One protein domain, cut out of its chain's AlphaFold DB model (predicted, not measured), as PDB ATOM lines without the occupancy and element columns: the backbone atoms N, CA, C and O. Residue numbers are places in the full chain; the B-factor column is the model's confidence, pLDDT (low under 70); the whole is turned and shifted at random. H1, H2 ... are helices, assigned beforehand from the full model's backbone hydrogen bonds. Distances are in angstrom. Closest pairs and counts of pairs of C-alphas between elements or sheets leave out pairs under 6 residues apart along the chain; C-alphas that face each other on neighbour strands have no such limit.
ATOM      1  N   ILE A   4     -48.251  21.823 -59.000       62.19
ATOM      2  CA  ILE A   4     -47.886  20.555 -58.353       62.19
ATOM      3  C   ILE A   4     -46.649  19.910 -59.009       62.19
ATOM      4  O   ILE A   4     -45.759  19.426 -58.308       62.19
ATOM      5  N   GLY A   5     -46.540  19.946 -60.342       61.50
ATOM      6  CA  GLY A   5     -45.396  19.394 -61.078       61.50
ATOM      7  C   GLY A   5     -44.109  20.199 -60.873       61.50
ATOM      8  O   GLY A   5     -43.022  19.629 -60.761       61.50
ATOM      9  N   ILE A   6     -44.232  21.524 -60.731       67.31
ATOM     10  CA  ILE A   6     -43.106  22.411 -60.402       67.31
ATOM     11  C   ILE A   6     -42.625  22.148 -58.965       67.31
ATOM     12  O   ILE A   6     -41.422  22.009 -58.735       67.31
ATOM     13  N   GLY A   7     -43.549  21.990 -58.008       65.75
ATOM     14  CA  GLY A   7     -43.222  21.677 -56.611       65.75
ATOM     15  C   GLY A   7     -42.476  20.347 -56.435       65.75
ATOM     16  O   GLY A   7     -41.454  20.300 -55.750       65.75
ATOM     17  N   LEU A   8     -42.921  19.280 -57.109       68.31
ATOM     18  CA  LEU A   8     -42.248  17.972 -57.082       68.31
ATOM     19  C   LEU A   8     -40.840  18.021 -57.694       68.31
ATOM     20  O   LEU A   8     -39.914  17.400 -57.171       68.31
ATOM     21  N   SER A   9     -40.660  18.808 -58.757       67.62
ATOM     22  CA  SER A   9     -39.362  18.991 -59.414       67.62
ATOM     23  C   SER A   9     -38.356  19.705 -58.501       67.62
ATOM     24  O   SER A   9     -37.207  19.277 -58.388       67.62
ATOM     25  N   ILE A  10     -38.794  20.743 -57.780       77.19
ATOM     26  CA  ILE A  10     -37.953  21.479 -56.820       77.19
ATOM     27  C   ILE A  10     -37.566  20.590 -55.629       77.19
ATOM     28  O   ILE A  10     -36.401  20.578 -55.227       77.19
ATOM     29  N   ILE A  11     -38.503  19.798 -55.097       77.25
ATOM     30  CA  ILE A  11     -38.221  18.839 -54.015       77.25
ATOM     31  C   ILE A  11     -37.194  17.791 -54.471       77.25
ATOM     32  O   ILE A  11     -36.258  17.493 -53.729       77.25
ATOM     33  N   GLY A  12     -37.310  17.285 -55.703       69.44
ATOM     34  CA  GLY A  12     -36.333  16.363 -56.290       69.44
ATOM     35  C   GLY A  12     -34.927  16.964 -56.410       69.44
ATOM     36  O   GLY A  12     -33.946  16.309 -56.056       69.44
ATOM     37  N   ILE A  13     -34.818  18.229 -56.832       76.25
ATOM     38  CA  ILE A  13     -33.536  18.949 -56.922       76.25
ATOM     39  C   ILE A  13     -32.927  19.158 -55.529       76.25
ATOM     40  O   ILE A  13     -31.743  18.881 -55.330       76.25
ATOM     41  N   LEU A  14     -33.722  19.592 -54.546       75.56
ATOM     42  CA  LEU A  14     -33.250  19.804 -53.175       75.56
ATOM     43  C   LEU A  14     -32.798  18.498 -52.514       75.56
ATOM     44  O   LEU A  14     -31.745  18.464 -51.876       75.56
ATOM     45  N   LEU A  15     -33.546  17.409 -52.705       69.44
ATOM     46  CA  LEU A  15     -33.166  16.081 -52.224       69.44
ATOM     47  C   LEU A  15     -31.898  15.566 -52.914       69.44
ATOM     48  O   LEU A  15     -31.031  15.015 -52.236       69.44
ATOM     49  N   SER A  16     -31.747  15.782 -54.222       66.69
ATOM     50  CA  SER A  16     -30.535  15.428 -54.974       66.69
ATOM     51  C   SER A  16     -29.304  16.204 -54.484       66.69
ATOM     52  O   SER A  16     -28.262  15.612 -54.201       66.69
ATOM     53  N   LEU A  17     -29.433  17.514 -54.259       68.94
ATOM     54  CA  LEU A  17     -28.354  18.341 -53.708       68.94
ATOM     55  C   LEU A  17     -28.005  17.947 -52.268       68.94
ATOM     56  O   LEU A  17     -26.827  17.853 -51.911       68.94
ATOM     57  N   TYR A  18     -29.014  17.683 -51.437       75.06
ATOM     58  CA  TYR A  18     -28.821  17.263 -50.052       75.06
ATOM     59  C   TYR A  18     -28.146  15.890 -49.963       75.06
ATOM     60  O   TYR A  18     -27.175  15.722 -49.222       75.06
ATOM     61  N   THR A  19     -28.617  14.914 -50.742       68.31
ATOM     62  CA  THR A  19     -28.036  13.563 -50.791       68.31
ATOM     63  C   THR A  19     -26.644  13.567 -51.416       68.31
ATOM     64  O   THR A  19     -25.745  12.943 -50.859       68.31
ATOM     65  N   GLY A  20     -26.414  14.345 -52.477       71.94
ATOM     66  CA  GLY A  20     -25.090  14.551 -53.064       71.94
ATOM     67  C   GLY A  20     -24.096  15.158 -52.067       71.94
ATOM     68  O   GLY A  20     -22.996  14.636 -51.885       71.94
ATOM     69  N   SER A  21     -24.508  16.202 -51.341       79.62
ATOM     70  CA  SER A  21     -23.699  16.840 -50.291       79.62
ATOM     71  C   SER A  21     -23.422  15.897 -49.115       79.62
ATOM     72  O   SER A  21     -22.296  15.815 -48.618       79.62
ATOM     73  N   ARG A  22     -24.426  15.123 -48.687       81.62
ATOM     74  CA  ARG A  22     -24.283  14.132 -47.614       81.62
ATOM     75  C   ARG A  22     -23.347  12.992 -48.012       81.62
ATOM     76  O   ARG A  22     -22.457  12.659 -47.233       81.62
ATOM     77  N   ASN A  23     -23.517  12.420 -49.200       82.19
ATOM     78  CA  ASN A  23     -22.684  11.321 -49.686       82.19
ATOM     79  C   ASN A  23     -21.239  11.775 -49.875       82.19
ATOM     80  O   ASN A  23     -20.334  11.076 -49.433       82.19
ATOM     81  N   LYS A  24     -21.019  12.983 -50.408       84.25
ATOM     82  CA  LYS A  24     -19.681  13.579 -50.494       84.25
ATOM     83  C   LYS A  24     -19.015  13.685 -49.117       84.25
ATOM     84  O   LYS A  24     -17.906  13.199 -48.935       84.25
ATOM     85  N   ARG A  25     -19.723  14.218 -48.114       85.38
ATOM     86  CA  ARG A  25     -19.203  14.314 -46.735       85.38
ATOM     87  C   ARG A  25     -18.895  12.948 -46.118       85.38
ATOM     88  O   ARG A  25     -17.943  12.824 -45.348       85.38
ATOM     89  N   LEU A  26     -19.716  11.938 -46.404       87.00
ATOM     90  CA  LEU A  26     -19.497  10.574 -45.922       87.00
ATOM     91  C   LEU A  26     -18.302   9.914 -46.619       87.00
ATOM     92  O   LEU A  26     -17.508   9.275 -45.933       87.00
ATOM     93  N   LEU A  27     -18.124  10.121 -47.926       87.88
ATOM     94  CA  LEU A  27     -16.950   9.665 -48.676       87.88
ATOM     95  C   LEU A  27     -15.667  10.289 -48.122       87.88
ATOM     96  O   LEU A  27     -14.787   9.556 -47.686       87.88
ATOM     97  N   GLU A  28     -15.620  11.615 -47.975       88.88
ATOM     98  CA  GLU A  28     -14.473  12.319 -47.374       88.88
ATOM     99  C   GLU A  28     -14.182  11.840 -45.940       88.88
ATOM    100  O   GLU A  28     -13.058  11.887 -45.437       88.88
ATOM    101  N   LYS A  29     -15.213  11.424 -45.196       90.31
ATOM    102  CA  LYS A  29     -15.044  10.865 -43.850       90.31
ATOM    103  C   LYS A  29     -14.486   9.442 -43.891       90.31
ATOM    104  O   LYS A  29     -13.669   9.105 -43.037       90.31
ATOM    105  N   ALA A  30     -14.920   8.625 -44.848       89.44
ATOM    106  CA  ALA A  30     -14.394   7.284 -45.068       89.44
ATOM    107  C   ALA A  30     -12.923   7.330 -45.506       89.44
ATOM    108  O   ALA A  30     -12.106   6.613 -44.932       89.44
ATOM    109  N   GLU A  31     -12.583   8.214 -46.445       91.50
ATOM    110  CA  GLU A  31     -11.209   8.445 -46.906       91.50
ATOM    111  C   GLU A  31     -10.298   8.838 -45.744       91.50
ATOM    112  O   GLU A  31      -9.310   8.154 -45.495       91.50
ATOM    113  N   ARG A  32     -10.706   9.805 -44.913       92.06
ATOM    114  CA  ARG A  32      -9.943  10.191 -43.710       92.06
ATOM    115  C   ARG A  32      -9.699   9.046 -42.726       92.06
ATOM    116  O   ARG A  32      -8.670   9.017 -42.053       92.06
ATOM    117  N   TYR A  33     -10.652   8.126 -42.565       92.56
ATOM    118  CA  TYR A  33     -10.430   6.951 -41.718       92.56
ATOM    119  C   TYR A  33      -9.461   5.964 -42.360       92.56
ATOM    120  O   TYR A  33      -8.617   5.427 -41.649       92.56
ATOM    121  N   LYS A  34      -9.566   5.756 -43.676       93.31
ATOM    122  CA  LYS A  34      -8.657   4.898 -44.434       93.31
ATOM    123  C   LYS A  34      -7.220   5.427 -44.372       93.31
ATOM    124  O   LYS A  34      -6.336   4.683 -43.970       93.31
ATOM    125  N   GLU A  35      -7.020   6.717 -44.627       93.25
ATOM    126  CA  GLU A  35      -5.716   7.383 -44.510       93.25
ATOM    127  C   GLU A  35      -5.120   7.232 -43.105       93.25
ATOM    128  O   GLU A  35      -3.947   6.903 -42.957       93.25
ATOM    129  N   LYS A  36      -5.925   7.404 -42.042       92.69
ATOM    130  CA  LYS A  36      -5.440   7.204 -40.665       92.69
ATOM    131  C   LYS A  36      -5.035   5.760 -40.374       92.69
ATOM    132  O   LYS A  36      -4.098   5.554 -39.608       92.69
ATOM    133  N   ILE A  37      -5.743   4.778 -40.935       93.81
ATOM    134  CA  ILE A  37      -5.375   3.362 -40.797       93.81
ATOM    135  C   ILE A  37      -4.031   3.122 -41.488       93.81
ATOM    136  O   ILE A  37      -3.099   2.668 -40.828       93.81
ATOM    137  N   GLU A  38      -3.906   3.514 -42.758       93.62
ATOM    138  CA  GLU A  38      -2.674   3.360 -43.547       93.62
ATOM    139  C   GLU A  38      -1.479   4.051 -42.872       93.62
ATOM    140  O   GLU A  38      -0.400   3.470 -42.747       93.62
ATOM    141  N   MET A  39      -1.684   5.258 -42.342       93.75
ATOM    142  CA  MET A  39      -0.669   5.993 -41.589       93.75
ATOM    143  C   MET A  39      -0.245   5.250 -40.314       93.75
ATOM    144  O   MET A  39       0.950   5.110 -40.047       93.75
ATOM    145  N   TYR A  40      -1.193   4.743 -39.517       94.50
ATOM    146  CA  TYR A  40      -0.858   3.985 -38.307       94.50
ATOM    147  C   TYR A  40      -0.118   2.687 -38.640       94.50
ATOM    148  O   TYR A  40       0.838   2.342 -37.946       94.50
ATOM    149  N   GLU A  41      -0.499   1.993 -39.710       93.00
ATOM    150  CA  GLU A  41       0.216   0.809 -40.190       93.00
ATOM    151  C   GLU A  41       1.647   1.136 -40.625       93.00
ATOM    152  O   GLU A  41       2.586   0.444 -40.211       93.00
ATOM    153  N   ALA A  42       1.826   2.216 -41.392       93.56
ATOM    154  CA  ALA A  42       3.130   2.683 -41.845       93.56
ATOM    155  C   ALA A  42       4.042   3.045 -40.663       93.56
ATOM    156  O   ALA A  42       5.195   2.601 -40.608       93.56
ATOM    157  N   TYR A  43       3.518   3.778 -39.678       94.44
ATOM    158  CA  TYR A  43       4.261   4.202 -38.487       94.44
ATOM    159  C   TYR A  43       4.673   3.030 -37.596       94.44
ATOM    160  O   TYR A  43       5.755   3.057 -37.010       94.44
ATOM    161  N   SER A  44       3.854   1.981 -37.514       91.25
ATOM    162  CA  SER A  44       4.176   0.777 -36.740       91.25
ATOM    163  C   SER A  44       4.995  -0.267 -37.508       91.25
ATOM    164  O   SER A  44       5.231  -1.359 -36.981       91.25
ATOM    165  N   SER A  45       5.373  -0.008 -38.761       92.06
ATOM    166  CA  SER A  45       6.190  -0.933 -39.552       92.06
ATOM    167  C   SER A  45       7.646  -0.974 -39.056       92.06
ATOM    168  O   SER A  45       8.102  -0.086 -38.335       92.06
ATOM    169  N   LYS A  46       8.429  -1.981 -39.475       89.38
ATOM    170  CA  LYS A  46       9.861  -2.091 -39.108       89.38
ATOM    171  C   LYS A  46      10.675  -0.852 -39.521       89.38
ATOM    172  O   LYS A  46      11.618  -0.469 -38.833       89.38
ATOM    173  N   SER A  47      10.294  -0.205 -40.620       91.75
ATOM    174  CA  SER A  47      10.888   1.040 -41.125       91.75
ATOM    175  C   SER A  47      10.099   2.298 -40.738       91.75
ATOM    176  O   SER A  47      10.417   3.380 -41.229       91.75
ATOM    177  N   GLY A  48       9.099   2.185 -39.859       90.94
ATOM    178  CA  GLY A  48       8.175   3.270 -39.526       90.94
ATOM    179  C   GLY A  48       8.853   4.503 -38.935       90.94
ATOM    180  O   GLY A  48       8.413   5.618 -39.183       90.94
ATOM    181  N   HIS A  49       9.996   4.338 -38.263       91.62
ATOM    182  CA  HIS A  49      10.810   5.451 -37.764       91.62
ATOM    183  C   HIS A  49      11.264   6.419 -38.873       91.62
ATOM    184  O   HIS A  49      11.309   7.623 -38.636       91.62
ATOM    185  N   LYS A  50      11.563   5.923 -40.085       94.50
ATOM    186  CA  LYS A  50      11.935   6.780 -41.224       94.50
ATOM    187  C   LYS A  50      10.741   7.587 -41.719       94.50
ATOM    188  O   LYS A  50      10.887   8.771 -41.994       94.50
ATOM    189  N   VAL A  51       9.574   6.948 -41.787       94.25
ATOM    190  CA  VAL A  51       8.317   7.595 -42.189       94.25
ATOM    191  C   VAL A  51       7.953   8.686 -41.184       94.25
ATOM    192  O   VAL A  51       7.778   9.835 -41.564       94.25
ATOM    193  N   ILE A  52       7.974   8.360 -39.887       95.38
ATOM    194  CA  ILE A  52       7.719   9.322 -38.808       95.38
ATOM    195  C   ILE A  52       8.695  10.499 -38.880       95.38
ATOM    196  O   ILE A  52       8.271  11.633 -38.680       95.38
ATOM    197  N   ALA A  53       9.984  10.267 -39.151       95.94
ATOM    198  CA  ALA A  53      10.968  11.345 -39.253       95.94
ATOM    199  C   ALA A  53      10.673  12.298 -40.422       95.94
ATOM    200  O   ALA A  53      10.702  13.514 -40.231       95.94
ATOM    201  N   ILE A  54      10.358  11.756 -41.603       95.81
ATOM    202  CA  ILE A  54      10.012  12.549 -42.792       95.81
ATOM    203  C   ILE A  54       8.735  13.352 -42.537       95.81
ATOM    204  O   ILE A  54       8.740  14.570 -42.712       95.81
ATOM    205  N   ASP A  55       7.679  12.699 -42.054       94.56
ATOM    206  CA  ASP A  55       6.406  13.362 -41.774       94.56
ATOM    207  C   ASP A  55       6.587  14.436 -40.701       94.56
ATOM    208  O   ASP A  55       6.168  15.576 -40.875       94.56
ATOM    209  N   SER A  56       7.292  14.125 -39.609       95.50
ATOM    210  CA  SER A  56       7.558  15.100 -38.543       95.50
ATOM    211  C   SER A  56       8.327  16.311 -39.057       95.50
ATOM    212  O   SER A  56       8.000  17.436 -38.683       95.50
ATOM    213  N   PHE A  57       9.304  16.113 -39.945       97.06
ATOM    214  CA  PHE A  57      10.007  17.222 -40.581       97.06
ATOM    215  C   PHE A  57       9.060  18.088 -41.424       97.06
ATOM    216  O   PHE A  57       9.125  19.315 -41.335       97.06
ATOM    217  N   GLN A  58       8.151  17.482 -42.191       95.44
ATOM    218  CA  GLN A  58       7.152  18.216 -42.975       95.44
ATOM    219  C   GLN A  58       6.185  19.005 -42.081       95.44
ATOM    220  O   GLN A  58       5.989  20.200 -42.305       95.44
ATOM    221  N   TYR A  59       5.635  18.375 -41.039       94.94
ATOM    222  CA  TYR A  59       4.732  19.020 -40.082       94.94
ATOM    223  C   TYR A  59       5.405  20.192 -39.356       94.94
ATOM    224  O   TYR A  59       4.810  21.267 -39.249       94.94
ATOM    225  N   ILE A  60       6.653  20.020 -38.905       96.44
ATOM    226  CA  ILE A  60       7.434  21.088 -38.261       96.44
ATOM    227  C   ILE A  60       7.732  22.214 -39.252       96.44
ATOM    228  O   ILE A  60       7.538  23.379 -38.916       96.44
ATOM    229  N   SER A  61       8.155  21.888 -40.476       96.81
ATOM    230  CA  SER A  61       8.463  22.888 -41.506       96.81
ATOM    231  C   SER A  61       7.232  23.720 -41.867       96.81
ATOM    232  O   SER A  61       7.312  24.944 -41.944       96.81
ATOM    233  N   TYR A  62       6.079  23.067 -42.028       95.00
ATOM    234  CA  TYR A  62       4.810  23.745 -42.272       95.00
ATOM    235  C   TYR A  62       4.416  24.647 -41.097       95.00
ATOM    236  O   TYR A  62       4.119  25.824 -41.296       95.00
ATOM    237  N   ALA A  63       4.454  24.125 -39.867       95.06
ATOM    238  CA  ALA A  63       4.114  24.901 -38.678       95.06
ATOM    239  C   ALA A  63       5.038  26.115 -38.504       95.06
ATOM    240  O   ALA A  63       4.564  27.203 -38.176       95.06
ATOM    241  N   LEU A  64       6.334  25.957 -38.787       96.12
ATOM    242  CA  LEU A  64       7.308  27.043 -38.755       96.12
ATOM    243  C   LEU A  64       7.025  28.095 -39.834       96.12
ATOM    244  O   LEU A  64       7.072  29.285 -39.539       96.12
ATOM    245  N   ALA A  65       6.690  27.684 -41.059       95.88
ATOM    246  CA  ALA A  65       6.326  28.614 -42.128       95.88
ATOM    247  C   ALA A  65       5.077  29.433 -41.765       95.88
ATOM    248  O   ALA A  65       5.072  30.656 -41.921       95.88
ATOM    249  N   VAL A  66       4.046  28.780 -41.216       95.50
ATOM    250  CA  VAL A  66       2.836  29.454 -40.714       95.50
ATOM    251  C   VAL A  66       3.183  30.414 -39.576       95.50
ATOM    252  O   VAL A  66       2.700  31.547 -39.569       95.50
ATOM    253  N   TYR A  67       4.047  30.000 -38.648       94.81
ATOM    254  CA  TYR A  67       4.494  30.842 -37.543       94.81
ATOM    255  C   TYR A  67       5.240  32.090 -38.044       94.81
ATOM    256  O   TYR A  67       4.854  33.206 -37.708       94.81
ATOM    257  N   ILE A  68       6.230  31.942 -38.926       95.31
ATOM    258  CA  ILE A  68       6.983  33.075 -39.496       95.31
ATOM    259  C   ILE A  68       6.057  34.035 -40.257       95.31
ATOM    260  O   ILE A  68       6.157  35.258 -40.119       95.31
ATOM    261  N   PHE A  69       5.122  33.493 -41.040       94.44
ATOM    262  CA  PHE A  69       4.136  34.308 -41.742       94.44
ATOM    263  C   PHE A  69       3.240  35.077 -40.762       94.44
ATOM    264  O   PHE A  69       3.020  36.274 -40.937       94.44
ATOM    265  N   SER A  70       2.777  34.426 -39.694       94.50
ATOM    266  CA  SER A  70       1.958  35.068 -38.664       94.50
ATOM    267  C   SER A  70       2.701  36.195 -37.934       94.50
ATOM    268  O   SER A  70       2.138  37.271 -37.754       94.50
ATOM    269  N   GLU A  71       3.981  36.009 -37.604       93.50
ATOM    270  CA  GLU A  71       4.821  37.056 -37.011       93.50
ATOM    271  C   GLU A  71       4.958  38.260 -37.952       93.50
ATOM    272  O   GLU A  71       4.873  39.411 -37.527       93.50
ATOM    273  N   SER A  72       5.071  38.003 -39.259       91.69
ATOM    274  CA  SER A  72       5.092  39.067 -40.267       91.69
ATOM    275  C   SER A  72       3.789  39.876 -40.256       91.69
ATOM    276  O   SER A  72       3.830  41.103 -40.325       91.69
ATOM    277  N   LEU A  73       2.634  39.217 -40.101       90.94
ATOM    278  CA  LEU A  73       1.336  39.894 -40.003       90.94
ATOM    279  C   LEU A  73       1.204  40.753 -38.738       90.94
ATOM    280  O   LEU A  73       0.603  41.823 -38.803       90.94
ATOM    281  N   ILE A  74       1.780  40.317 -37.614       91.69
ATOM    282  CA  ILE A  74       1.794  41.086 -36.356       91.69
ATOM    283  C   ILE A  74       2.631  42.358 -36.503       91.69
ATOM    284  O   ILE A  74       2.288  43.380 -35.916       91.69
ATOM    285  N   LYS A  75       3.707  42.314 -37.296       89.88
ATOM    286  CA  LYS A  75       4.617  43.449 -37.514       89.88
ATOM    287  C   LYS A  75       4.160  44.428 -38.593       89.88
ATOM    288  O   LYS A  75       4.632  45.559 -38.615       89.88
ATOM    289  N   LEU A  76       3.243  44.034 -39.475       88.31
ATOM    290  CA  LEU A  76       2.743  44.909 -40.543       88.31
ATOM    291  C   LEU A  76       2.169  46.253 -40.045       88.31
ATOM    292  O   LEU A  76       2.497  47.268 -40.660       88.31
ATOM    293  N   PRO A  77       1.369  46.315 -38.961       87.00
ATOM    294  CA  PRO A  77       0.869  47.580 -38.418       87.00
ATOM    295  C   PRO A  77       1.956  48.528 -37.899       87.00
ATOM    296  O   PRO A  77       1.743  49.736 -37.906       87.00
ATOM    297  N   ASP A  78       3.110  48.003 -37.474       85.12
ATOM    298  CA  ASP A  78       4.247  48.822 -37.029       85.12
ATOM    299  C   ASP A  78       4.997  49.441 -38.225       85.12
ATOM    300  O   ASP A  78       5.632  50.487 -38.101       85.12
ATOM    301  N   LEU A  79       4.943  48.784 -39.390       86.44
ATOM    302  CA  LEU A  79       5.674  49.170 -40.602       86.44
ATOM    303  C   LEU A  79       4.861  50.072 -41.536       86.44
ATOM    304  O   LEU A  79       5.439  50.830 -42.316       86.44
ATOM    305  N   PHE A  80       3.533  49.993 -41.471       86.25
ATOM    306  CA  PHE A  80       2.631  50.749 -42.331       86.25
ATOM    307  C   PHE A  80       1.526  51.405 -41.502       86.25
ATOM    308  O   PHE A  80       0.953  50.749 -40.633       86.25
ATOM    309  N   PRO A  81       1.155  52.666 -41.790       81.75
ATOM    310  CA  PRO A  81       0.058  53.336 -41.101       81.75
ATOM    311  C   PRO A  81      -1.285  52.715 -41.517       81.75
ATOM    312  O   PRO A  81      -1.944  53.161 -42.457       81.75
ATOM    313  N   LEU A  82      -1.674  51.646 -40.825       85.50
ATOM    314  CA  LEU A  82      -2.940  50.947 -41.010       85.50
ATOM    315  C   LEU A  82      -4.020  51.533 -40.094       85.50
ATOM    316  O   LEU A  82      -3.754  51.991 -38.986       85.50
ATOM    317  N   ASN A  83      -5.275  51.462 -40.536       90.25
ATOM    318  CA  ASN A  83      -6.418  51.725 -39.662       90.25
ATOM    319  C   ASN A  83      -6.415  50.722 -38.487       90.25
ATOM    320  O   ASN A  83      -6.177  49.531 -38.695       90.25
ATOM    321  N   ALA A  84      -6.741  51.187 -37.277       87.75
ATOM    322  CA  ALA A  84      -6.838  50.378 -36.060       87.75
ATOM    323  C   ALA A  84      -7.666  49.088 -36.226       87.75
ATOM    324  O   ALA A  84      -7.280  48.041 -35.709       87.75
ATOM    325  N   ILE A  85      -8.766  49.129 -36.987       92.00
ATOM    326  CA  ILE A  85      -9.597  47.941 -37.254       92.00
ATOM    327  C   ILE A  85      -8.819  46.911 -38.081       92.00
ATOM    328  O   ILE A  85      -8.838  45.721 -37.773       92.00
ATOM    329  N   VAL A  86      -8.106  47.364 -39.115       87.50
ATOM    330  CA  VAL A  86      -7.308  46.492 -39.988       87.50
ATOM    331  C   VAL A  86      -6.148  45.884 -39.202       87.50
ATOM    332  O   VAL A  86      -5.935  44.676 -39.270       87.50
ATOM    333  N   ALA A  87      -5.455  46.691 -38.397       87.81
ATOM    334  CA  ALA A  87      -4.389  46.217 -37.520       87.81
ATOM    335  C   ALA A  87      -4.892  45.149 -36.531       87.81
ATOM    336  O   ALA A  87      -4.290  44.083 -36.413       87.81
ATOM    337  N   TYR A  88      -6.040  45.385 -35.887       88.31
ATOM    338  CA  TYR A  88      -6.650  44.426 -34.964       88.31
ATOM    339  C   TYR A  88      -6.993  43.091 -35.642       88.31
ATOM    340  O   TYR A  88      -6.712  42.024 -35.088       88.31
ATOM    341  N   VAL A  89      -7.569  43.126 -36.847       91.25
ATOM    342  CA  VAL A  89      -7.897  41.909 -37.609       91.25
ATOM    343  C   VAL A  89      -6.634  41.127 -37.973       91.25
ATOM    344  O   VAL A  89      -6.619  39.908 -37.806       91.25
ATOM    345  N   LEU A  90      -5.571  41.802 -38.421       89.56
ATOM    346  CA  LEU A  90      -4.303  41.152 -38.770       89.56
ATOM    347  C   LEU A  90      -3.664  40.453 -37.567       89.56
ATOM    348  O   LEU A  90      -3.242  39.302 -37.687       89.56
ATOM    349  N   VAL A  91      -3.657  41.103 -36.401       89.56
ATOM    350  CA  VAL A  91      -3.132  40.508 -35.164       89.56
ATOM    351  C   VAL A  91      -3.952  39.281 -34.753       89.56
ATOM    352  O   VAL A  91      -3.381  38.233 -34.459       89.56
ATOM    353  N   ASN A  92      -5.286  39.354 -34.787       90.31
ATOM    354  CA  ASN A  92      -6.132  38.202 -34.447       90.31
ATOM    355  C   ASN A  92      -5.974  37.043 -35.441       90.31
ATOM    356  O   ASN A  92      -5.943  35.882 -35.033       90.31
ATOM    357  N   LEU A  93      -5.840  37.348 -36.734       92.88
ATOM    358  CA  LEU A  93      -5.567  36.348 -37.761       92.88
ATOM    359  C   LEU A  93      -4.223  35.656 -37.510       92.88
ATOM    360  O   LEU A  93      -4.144  34.432 -37.599       92.88
ATOM    361  N   ALA A  94      -3.189  36.423 -37.159       92.44
ATOM    362  CA  ALA A  94      -1.875  35.890 -36.834       92.44
ATOM    363  C   ALA A  94      -1.918  34.962 -35.616       92.44
ATOM    364  O   ALA A  94      -1.473  33.820 -35.708       92.44
ATOM    365  N   VAL A  95      -2.530  35.398 -34.512       92.88
ATOM    366  CA  VAL A  95      -2.700  34.567 -33.307       92.88
ATOM    367  C   VAL A  95      -3.483  33.291 -33.627       92.88
ATOM    368  O   VAL A  95      -3.095  32.197 -33.214       92.88
ATOM    369  N   GLY A  96      -4.552  33.398 -34.423       94.38
ATOM    370  CA  GLY A  96      -5.310  32.239 -34.896       94.38
ATOM    371  C   GLY A  96      -4.457  31.265 -35.716       94.38
ATOM    372  O   GLY A  96      -4.538  30.053 -35.511       94.38
ATOM    373  N   ALA A  97      -3.599  31.778 -36.600       93.06
ATOM    374  CA  ALA A  97      -2.676  30.970 -37.392       93.06
ATOM    375  C   ALA A  97      -1.626  30.259 -36.518       93.06
ATOM    376  O   ALA A  97      -1.374  29.069 -36.720       93.06
ATOM    377  N   GLN A  98      -1.077  30.940 -35.507       94.25
ATOM    378  CA  GLN A  98      -0.136  30.357 -34.543       94.25
ATOM    379  C   GLN A  98      -0.776  29.217 -33.745       94.25
ATOM    380  O   GLN A  98      -0.209  28.126 -33.643       94.25
ATOM    381  N   LEU A  99      -1.990  29.435 -33.233       94.31
ATOM    382  CA  LEU A  99      -2.754  28.398 -32.537       94.31
ATOM    383  C   LEU A  99      -3.074  27.217 -33.463       94.31
ATOM    384  O   LEU A  99      -2.933  26.063 -33.060       94.31
ATOM    385  N   GLY A 100      -3.455  27.488 -34.712       91.31
ATOM    386  CA  GLY A 100      -3.688  26.458 -35.723       91.31
ATOM    387  C   GLY A 100      -2.447  25.601 -35.987       91.31
ATOM    388  O   GLY A 100      -2.541  24.374 -35.989       91.31
ATOM    389  N   ALA A 101      -1.277  26.227 -36.136       92.88
ATOM    390  CA  ALA A 101      -0.005  25.527 -36.299       92.88
ATOM    391  C   ALA A 101       0.314  24.628 -35.090       92.88
ATOM    392  O   ALA A 101       0.674  23.461 -35.266       92.88
ATOM    393  N   ALA A 102       0.104  25.125 -33.867       93.56
ATOM    394  CA  ALA A 102       0.290  24.338 -32.649       93.56
ATOM    395  C   ALA A 102      -0.663  23.129 -32.581       93.56
ATOM    396  O   ALA A 102      -0.237  22.018 -32.261       93.56
ATOM    397  N   LEU A 103      -1.940  23.311 -32.934       94.62
ATOM    398  CA  LEU A 103      -2.925  22.225 -32.967       94.62
ATOM    399  C   LEU A 103      -2.585  21.154 -34.008       94.62
ATOM    400  O   LEU A 103      -2.803  19.971 -33.754       94.62
ATOM    401  N   ILE A 104      -2.033  21.549 -35.155       92.06
ATOM    402  CA  ILE A 104      -1.566  20.618 -36.185       92.06
ATOM    403  C   ILE A 104      -0.414  19.754 -35.650       92.06
ATOM    404  O   ILE A 104      -0.463  18.530 -35.783       92.06
ATOM    405  N   LEU A 105       0.573  20.360 -34.979       95.50
ATOM    406  CA  LEU A 105       1.682  19.624 -34.357       95.50
ATOM    407  C   LEU A 105       1.202  18.689 -33.237       95.50
ATOM    408  O   LEU A 105       1.632  17.538 -33.169       95.50
ATOM    409  N   LEU A 106       0.278  19.149 -32.389       95.94
ATOM    410  CA  LEU A 106      -0.336  18.321 -31.347       95.94
ATOM    411  C   LEU A 106      -1.133  17.151 -31.939       95.94
ATOM    412  O   LEU A 106      -1.081  16.035 -31.419       95.94
ATOM    413  N   GLY A 107      -1.853  17.391 -33.036       93.50
ATOM    414  CA  GLY A 107      -2.567  16.362 -33.783       93.50
ATOM    415  C   GLY A 107      -1.621  15.282 -34.302       93.50
ATOM    416  O   GLY A 107      -1.856  14.099 -34.045       93.50
ATOM    417  N   HIS A 108      -0.525  15.694 -34.944       95.00
ATOM    418  CA  HIS A 108       0.520  14.795 -35.438       95.00
ATOM    419  C   HIS A 108       1.164  13.979 -34.309       95.00
ATOM    420  O   HIS A 108       1.250  12.754 -34.389       95.00
ATOM    421  N   PHE A 109       1.518  14.629 -33.196       94.81
ATOM    422  CA  PHE A 109       2.043  13.945 -32.012       94.81
ATOM    423  C   PHE A 109       1.068  12.882 -31.484       94.81
ATOM    424  O   PHE A 109       1.461  11.743 -31.224       94.81
ATOM    425  N   SER A 110      -0.220  13.224 -31.379       94.50
ATOM    426  CA  SER A 110      -1.255  12.284 -30.943       94.50
ATOM    427  C   SER A 110      -1.411  11.102 -31.903       94.50
ATOM    428  O   SER A 110      -1.702   9.986 -31.469       94.50
ATOM    429  N   ASP A 111      -1.237  11.322 -33.204       93.44
ATOM    430  CA  ASP A 111      -1.304  10.266 -34.209       93.44
ATOM    431  C   ASP A 111      -0.081   9.325 -34.134       93.44
ATOM    432  O   ASP A 111      -0.258   8.104 -34.175       93.44
ATOM    433  N   ILE A 112       1.125   9.847 -33.877       93.88
ATOM    434  CA  ILE A 112       2.315   9.033 -33.561       93.88
ATOM    435  C   ILE A 112       2.114   8.230 -32.266       93.88
ATOM    436  O   ILE A 112       2.497   7.064 -32.179       93.88
ATOM    437  N   GLU A 113       1.516   8.819 -31.231       92.88
ATOM    438  CA  GLU A 113       1.256   8.110 -29.974       92.88
ATOM    439  C   GLU A 113       0.252   6.962 -30.163       92.88
ATOM    440  O   GLU A 113       0.459   5.845 -29.680       92.88
ATOM    441  N   LYS A 114      -0.826   7.209 -30.914       92.00
ATOM    442  CA  LYS A 114      -1.846   6.195 -31.214       92.00
ATOM    443  C   LYS A 114      -1.298   5.058 -32.067       92.00
ATOM    444  O   LYS A 114      -1.685   3.911 -31.831       92.00
ATOM    445  N   SER A 115      -0.384   5.336 -32.998       91.62
ATOM    446  CA  SER A 115       0.222   4.294 -33.836       91.62
ATOM    447  C   SER A 115       1.053   3.296 -33.018       91.62
ATOM    448  O   SER A 115       1.045   2.103 -33.314       91.62
ATOM    449  N   LYS A 116       1.674   3.711 -31.904       90.50
ATOM    450  CA  LYS A 116       2.356   2.776 -30.981       90.50
ATOM    451  C   LYS A 116       1.408   1.716 -30.409       90.50
ATOM    452  O   LYS A 116       1.826   0.597 -30.139       90.50
ATOM    453  N   ASN A 117       0.123   2.050 -30.287       91.19
ATOM    454  CA  ASN A 117      -0.940   1.175 -29.797       91.19
ATOM    455  C   ASN A 117      -1.898   0.737 -30.923       91.19
ATOM    456  O   ASN A 117      -3.111   0.620 -30.702       91.19
ATOM    457  N   LYS A 118      -1.379   0.488 -32.136       87.56
ATOM    458  CA  LYS A 118      -2.195   0.209 -33.331       87.56
ATOM    459  C   LYS A 118      -3.252  -0.884 -33.150       87.56
ATOM    460  O   LYS A 118      -4.367  -0.718 -33.631       87.56
ATOM    461  N   ASN A 119      -2.964  -1.926 -32.366       89.25
ATOM    462  CA  ASN A 119      -3.880  -3.046 -32.115       89.25
ATOM    463  C   ASN A 119      -5.191  -2.610 -31.433       89.25
ATOM    464  O   ASN A 119      -6.197  -3.301 -31.528       89.25
ATOM    465  N   LYS A 120      -5.198  -1.460 -30.749       92.31
ATOM    466  CA  LYS A 120      -6.399  -0.872 -30.139       92.31
ATOM    467  C   LYS A 120      -7.096   0.122 -31.070       92.31
ATOM    468  O   LYS A 120      -8.321   0.232 -31.054       92.31
ATOM    469  N   PHE A 121      -6.325   0.897 -31.830       89.69
ATOM    470  CA  PHE A 121      -6.850   2.034 -32.588       89.69
ATOM    471  C   PHE A 121      -7.278   1.681 -34.014       89.69
ATOM    472  O   PHE A 121      -8.300   2.214 -34.449       89.69
ATOM    473  N   ILE A 122      -6.575   0.775 -34.703       91.81
ATOM    474  CA  ILE A 122      -6.949   0.327 -36.054       91.81
ATOM    475  C   ILE A 122      -8.337  -0.335 -36.046       91.81
ATOM    476  O   ILE A 122      -9.210   0.199 -36.728       91.81
ATOM    477  N   PRO A 123      -8.646  -1.327 -35.179       94.44
ATOM    478  CA  PRO A 123      -9.982  -1.939 -35.166       94.44
ATOM    479  C   PRO A 123     -11.108  -0.937 -34.869       94.44
ATOM    480  O   PRO A 123     -12.221  -1.018 -35.391       94.44
ATOM    481  N   LYS A 124     -10.821   0.079 -34.044       93.31
ATOM    482  CA  LYS A 124     -11.771   1.160 -33.749       93.31
ATOM    483  C   LYS A 124     -12.029   2.054 -34.966       93.31
ATOM    484  O   LYS A 124     -13.139   2.574 -35.105       93.31
ATOM    485  N   LEU A 125     -11.018   2.292 -35.801       92.12
ATOM    486  CA  LEU A 125     -11.153   3.047 -37.047       92.12
ATOM    487  C   LEU A 125     -11.845   2.214 -38.127       92.12
ATOM    488  O   LEU A 125     -12.739   2.741 -38.782       92.12
ATOM    489  N   GLU A 126     -11.525   0.927 -38.241       93.06
ATOM    490  CA  GLU A 126     -12.188  -0.014 -39.152       93.06
ATOM    491  C   GLU A 126     -13.686  -0.110 -38.857       93.06
ATOM    492  O   GLU A 126     -14.500   0.142 -39.741       93.06
ATOM    493  N   SER A 127     -14.075  -0.297 -37.591       93.62
ATOM    494  CA  SER A 127     -15.491  -0.294 -37.195       93.62
ATOM    495  C   SER A 127     -16.202   1.023 -37.546       93.62
ATOM    496  O   SER A 127     -17.374   1.044 -37.930       93.62
ATOM    497  N   LYS A 128     -15.512   2.166 -37.432       92.19
ATOM    498  CA  LYS A 128     -16.070   3.463 -37.850       92.19
ATOM    499  C   LYS A 128     -16.181   3.576 -39.369       92.19
ATOM    500  O   LYS A 128     -17.145   4.174 -39.845       92.19
ATOM    501  N   LEU A 129     -15.213   3.041 -40.106       91.69
ATOM    502  CA  LEU A 129     -15.207   3.002 -41.561       91.69
ATOM    503  C   LEU A 129     -16.352   2.128 -42.086       91.69
ATOM    504  O   LEU A 129     -17.088   2.574 -42.960       91.69
ATOM    505  N   GLU A 130     -16.565   0.948 -41.509       91.12
ATOM    506  CA  GLU A 130     -17.691   0.063 -41.831       91.12
ATOM    507  C   GLU A 130     -19.037   0.749 -41.597       91.12
ATOM    508  O   GLU A 130     -19.895   0.750 -42.478       91.12
ATOM    509  N   LYS A 131     -19.200   1.445 -40.463       90.75
ATOM    510  CA  LYS A 131     -20.412   2.238 -40.192       90.75
ATOM    511  C   LYS A 131     -20.664   3.303 -41.257       90.75
ATOM    512  O   LYS A 131     -21.809   3.513 -41.647       90.75
ATOM    513  N   VAL A 132     -19.619   3.986 -41.727       88.81
ATOM    514  CA  VAL A 132     -19.751   4.990 -42.795       88.81
ATOM    515  C   VAL A 132     -20.057   4.329 -44.144       88.81
ATOM    516  O   VAL A 132     -20.895   4.841 -44.881       88.81
ATOM    517  N   LYS A 133     -19.452   3.174 -44.450       86.00
ATOM    518  CA  LYS A 133     -19.740   2.400 -45.669       86.00
ATOM    519  C   LYS A 133     -21.193   1.912 -45.715       86.00
ATOM    520  O   LYS A 133     -21.850   2.133 -46.728       86.00
ATOM    521  N   HIS A 134     -21.731   1.369 -44.620       86.81
ATOM    522  CA  HIS A 134     -23.156   1.011 -44.537       86.81
ATOM    523  C   HIS A 134     -24.077   2.233 -44.691       86.81
ATOM    524  O   HIS A 134     -25.140   2.136 -45.295       86.81
ATOM    525  N   GLN A 135     -23.674   3.410 -44.197       82.75
ATOM    526  CA  GLN A 135     -24.439   4.648 -44.403       82.75
ATOM    527  C   GLN A 135     -24.411   5.149 -45.853       82.75
ATOM    528  O   GLN A 135     -25.365   5.796 -46.278       82.75
ATOM    529  N   LEU A 136     -23.327   4.885 -46.588       78.69
ATOM    530  CA  LEU A 136     -23.187   5.211 -48.010       78.69
ATOM    531  C   LEU A 136     -23.969   4.244 -48.904       78.69
ATOM    532  O   LEU A 136     -24.490   4.667 -49.933       78.69
ATOM    533  N   ASN A 137     -24.062   2.971 -48.514       67.81
ATOM    534  CA  ASN A 137     -24.749   1.937 -49.280       67.81
ATOM    535  C   ASN A 137     -25.605   1.050 -48.351       67.81
ATOM    536  O   ASN A 137     -25.198  -0.055 -48.005       67.81
TER     537      ASN A 137
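AT A GLANCE: This is residues 4 to 137 of the 140 residues of an uncharacterized protein of Vibrio coralliilyticus (UniProt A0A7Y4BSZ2). What shape is it? It is a flat V of helices: H1 with H4 folded back beside it makes one arm, the hairpin of H2 and H3 the other, and residues 4 to 21 stick out. How is it built? It is all helix, 134 printed residues with four named helices and no named strand, and extended, with a radius of gyration of the C-alphas of 22.1 A and spans of 60 by 59 by 18 A.

IN THESE COORDINATES: Where does it begin? H1, residues 4 to 43, is 58.1 A long, from C-alpha 4 at (-47.886, 20.555, -58.353). What follows? H2 holds residues 48 to 79, 46.0 A; H3 84 to 116, 48.7 A; H4 118 to 136, to C-alpha 136 at (-23.187, 5.211, -48.010).

HOW THE PARTS SIT: What touches? H1 touches H4 at a shallow tilt of 16 degrees, the closest C-alphas, 30 and 129, 5.6 A apart. H1 and H2 touch only at the corner, closest at C-alphas 42 and 48, 5.6 A. The hairpin H2 and H3 has a shallow tilt of 10 degrees. Are the backbones complete? O i to N i+4 pairs are within hydrogen-bond range throughout H1 and H3, 26 of 28 in H2, 13 of 15 in H4.

THE WHOLE: Is it cut? The printed part has no cut. Where is confidence low? Twelve residues are under 70, among them 4 to 9.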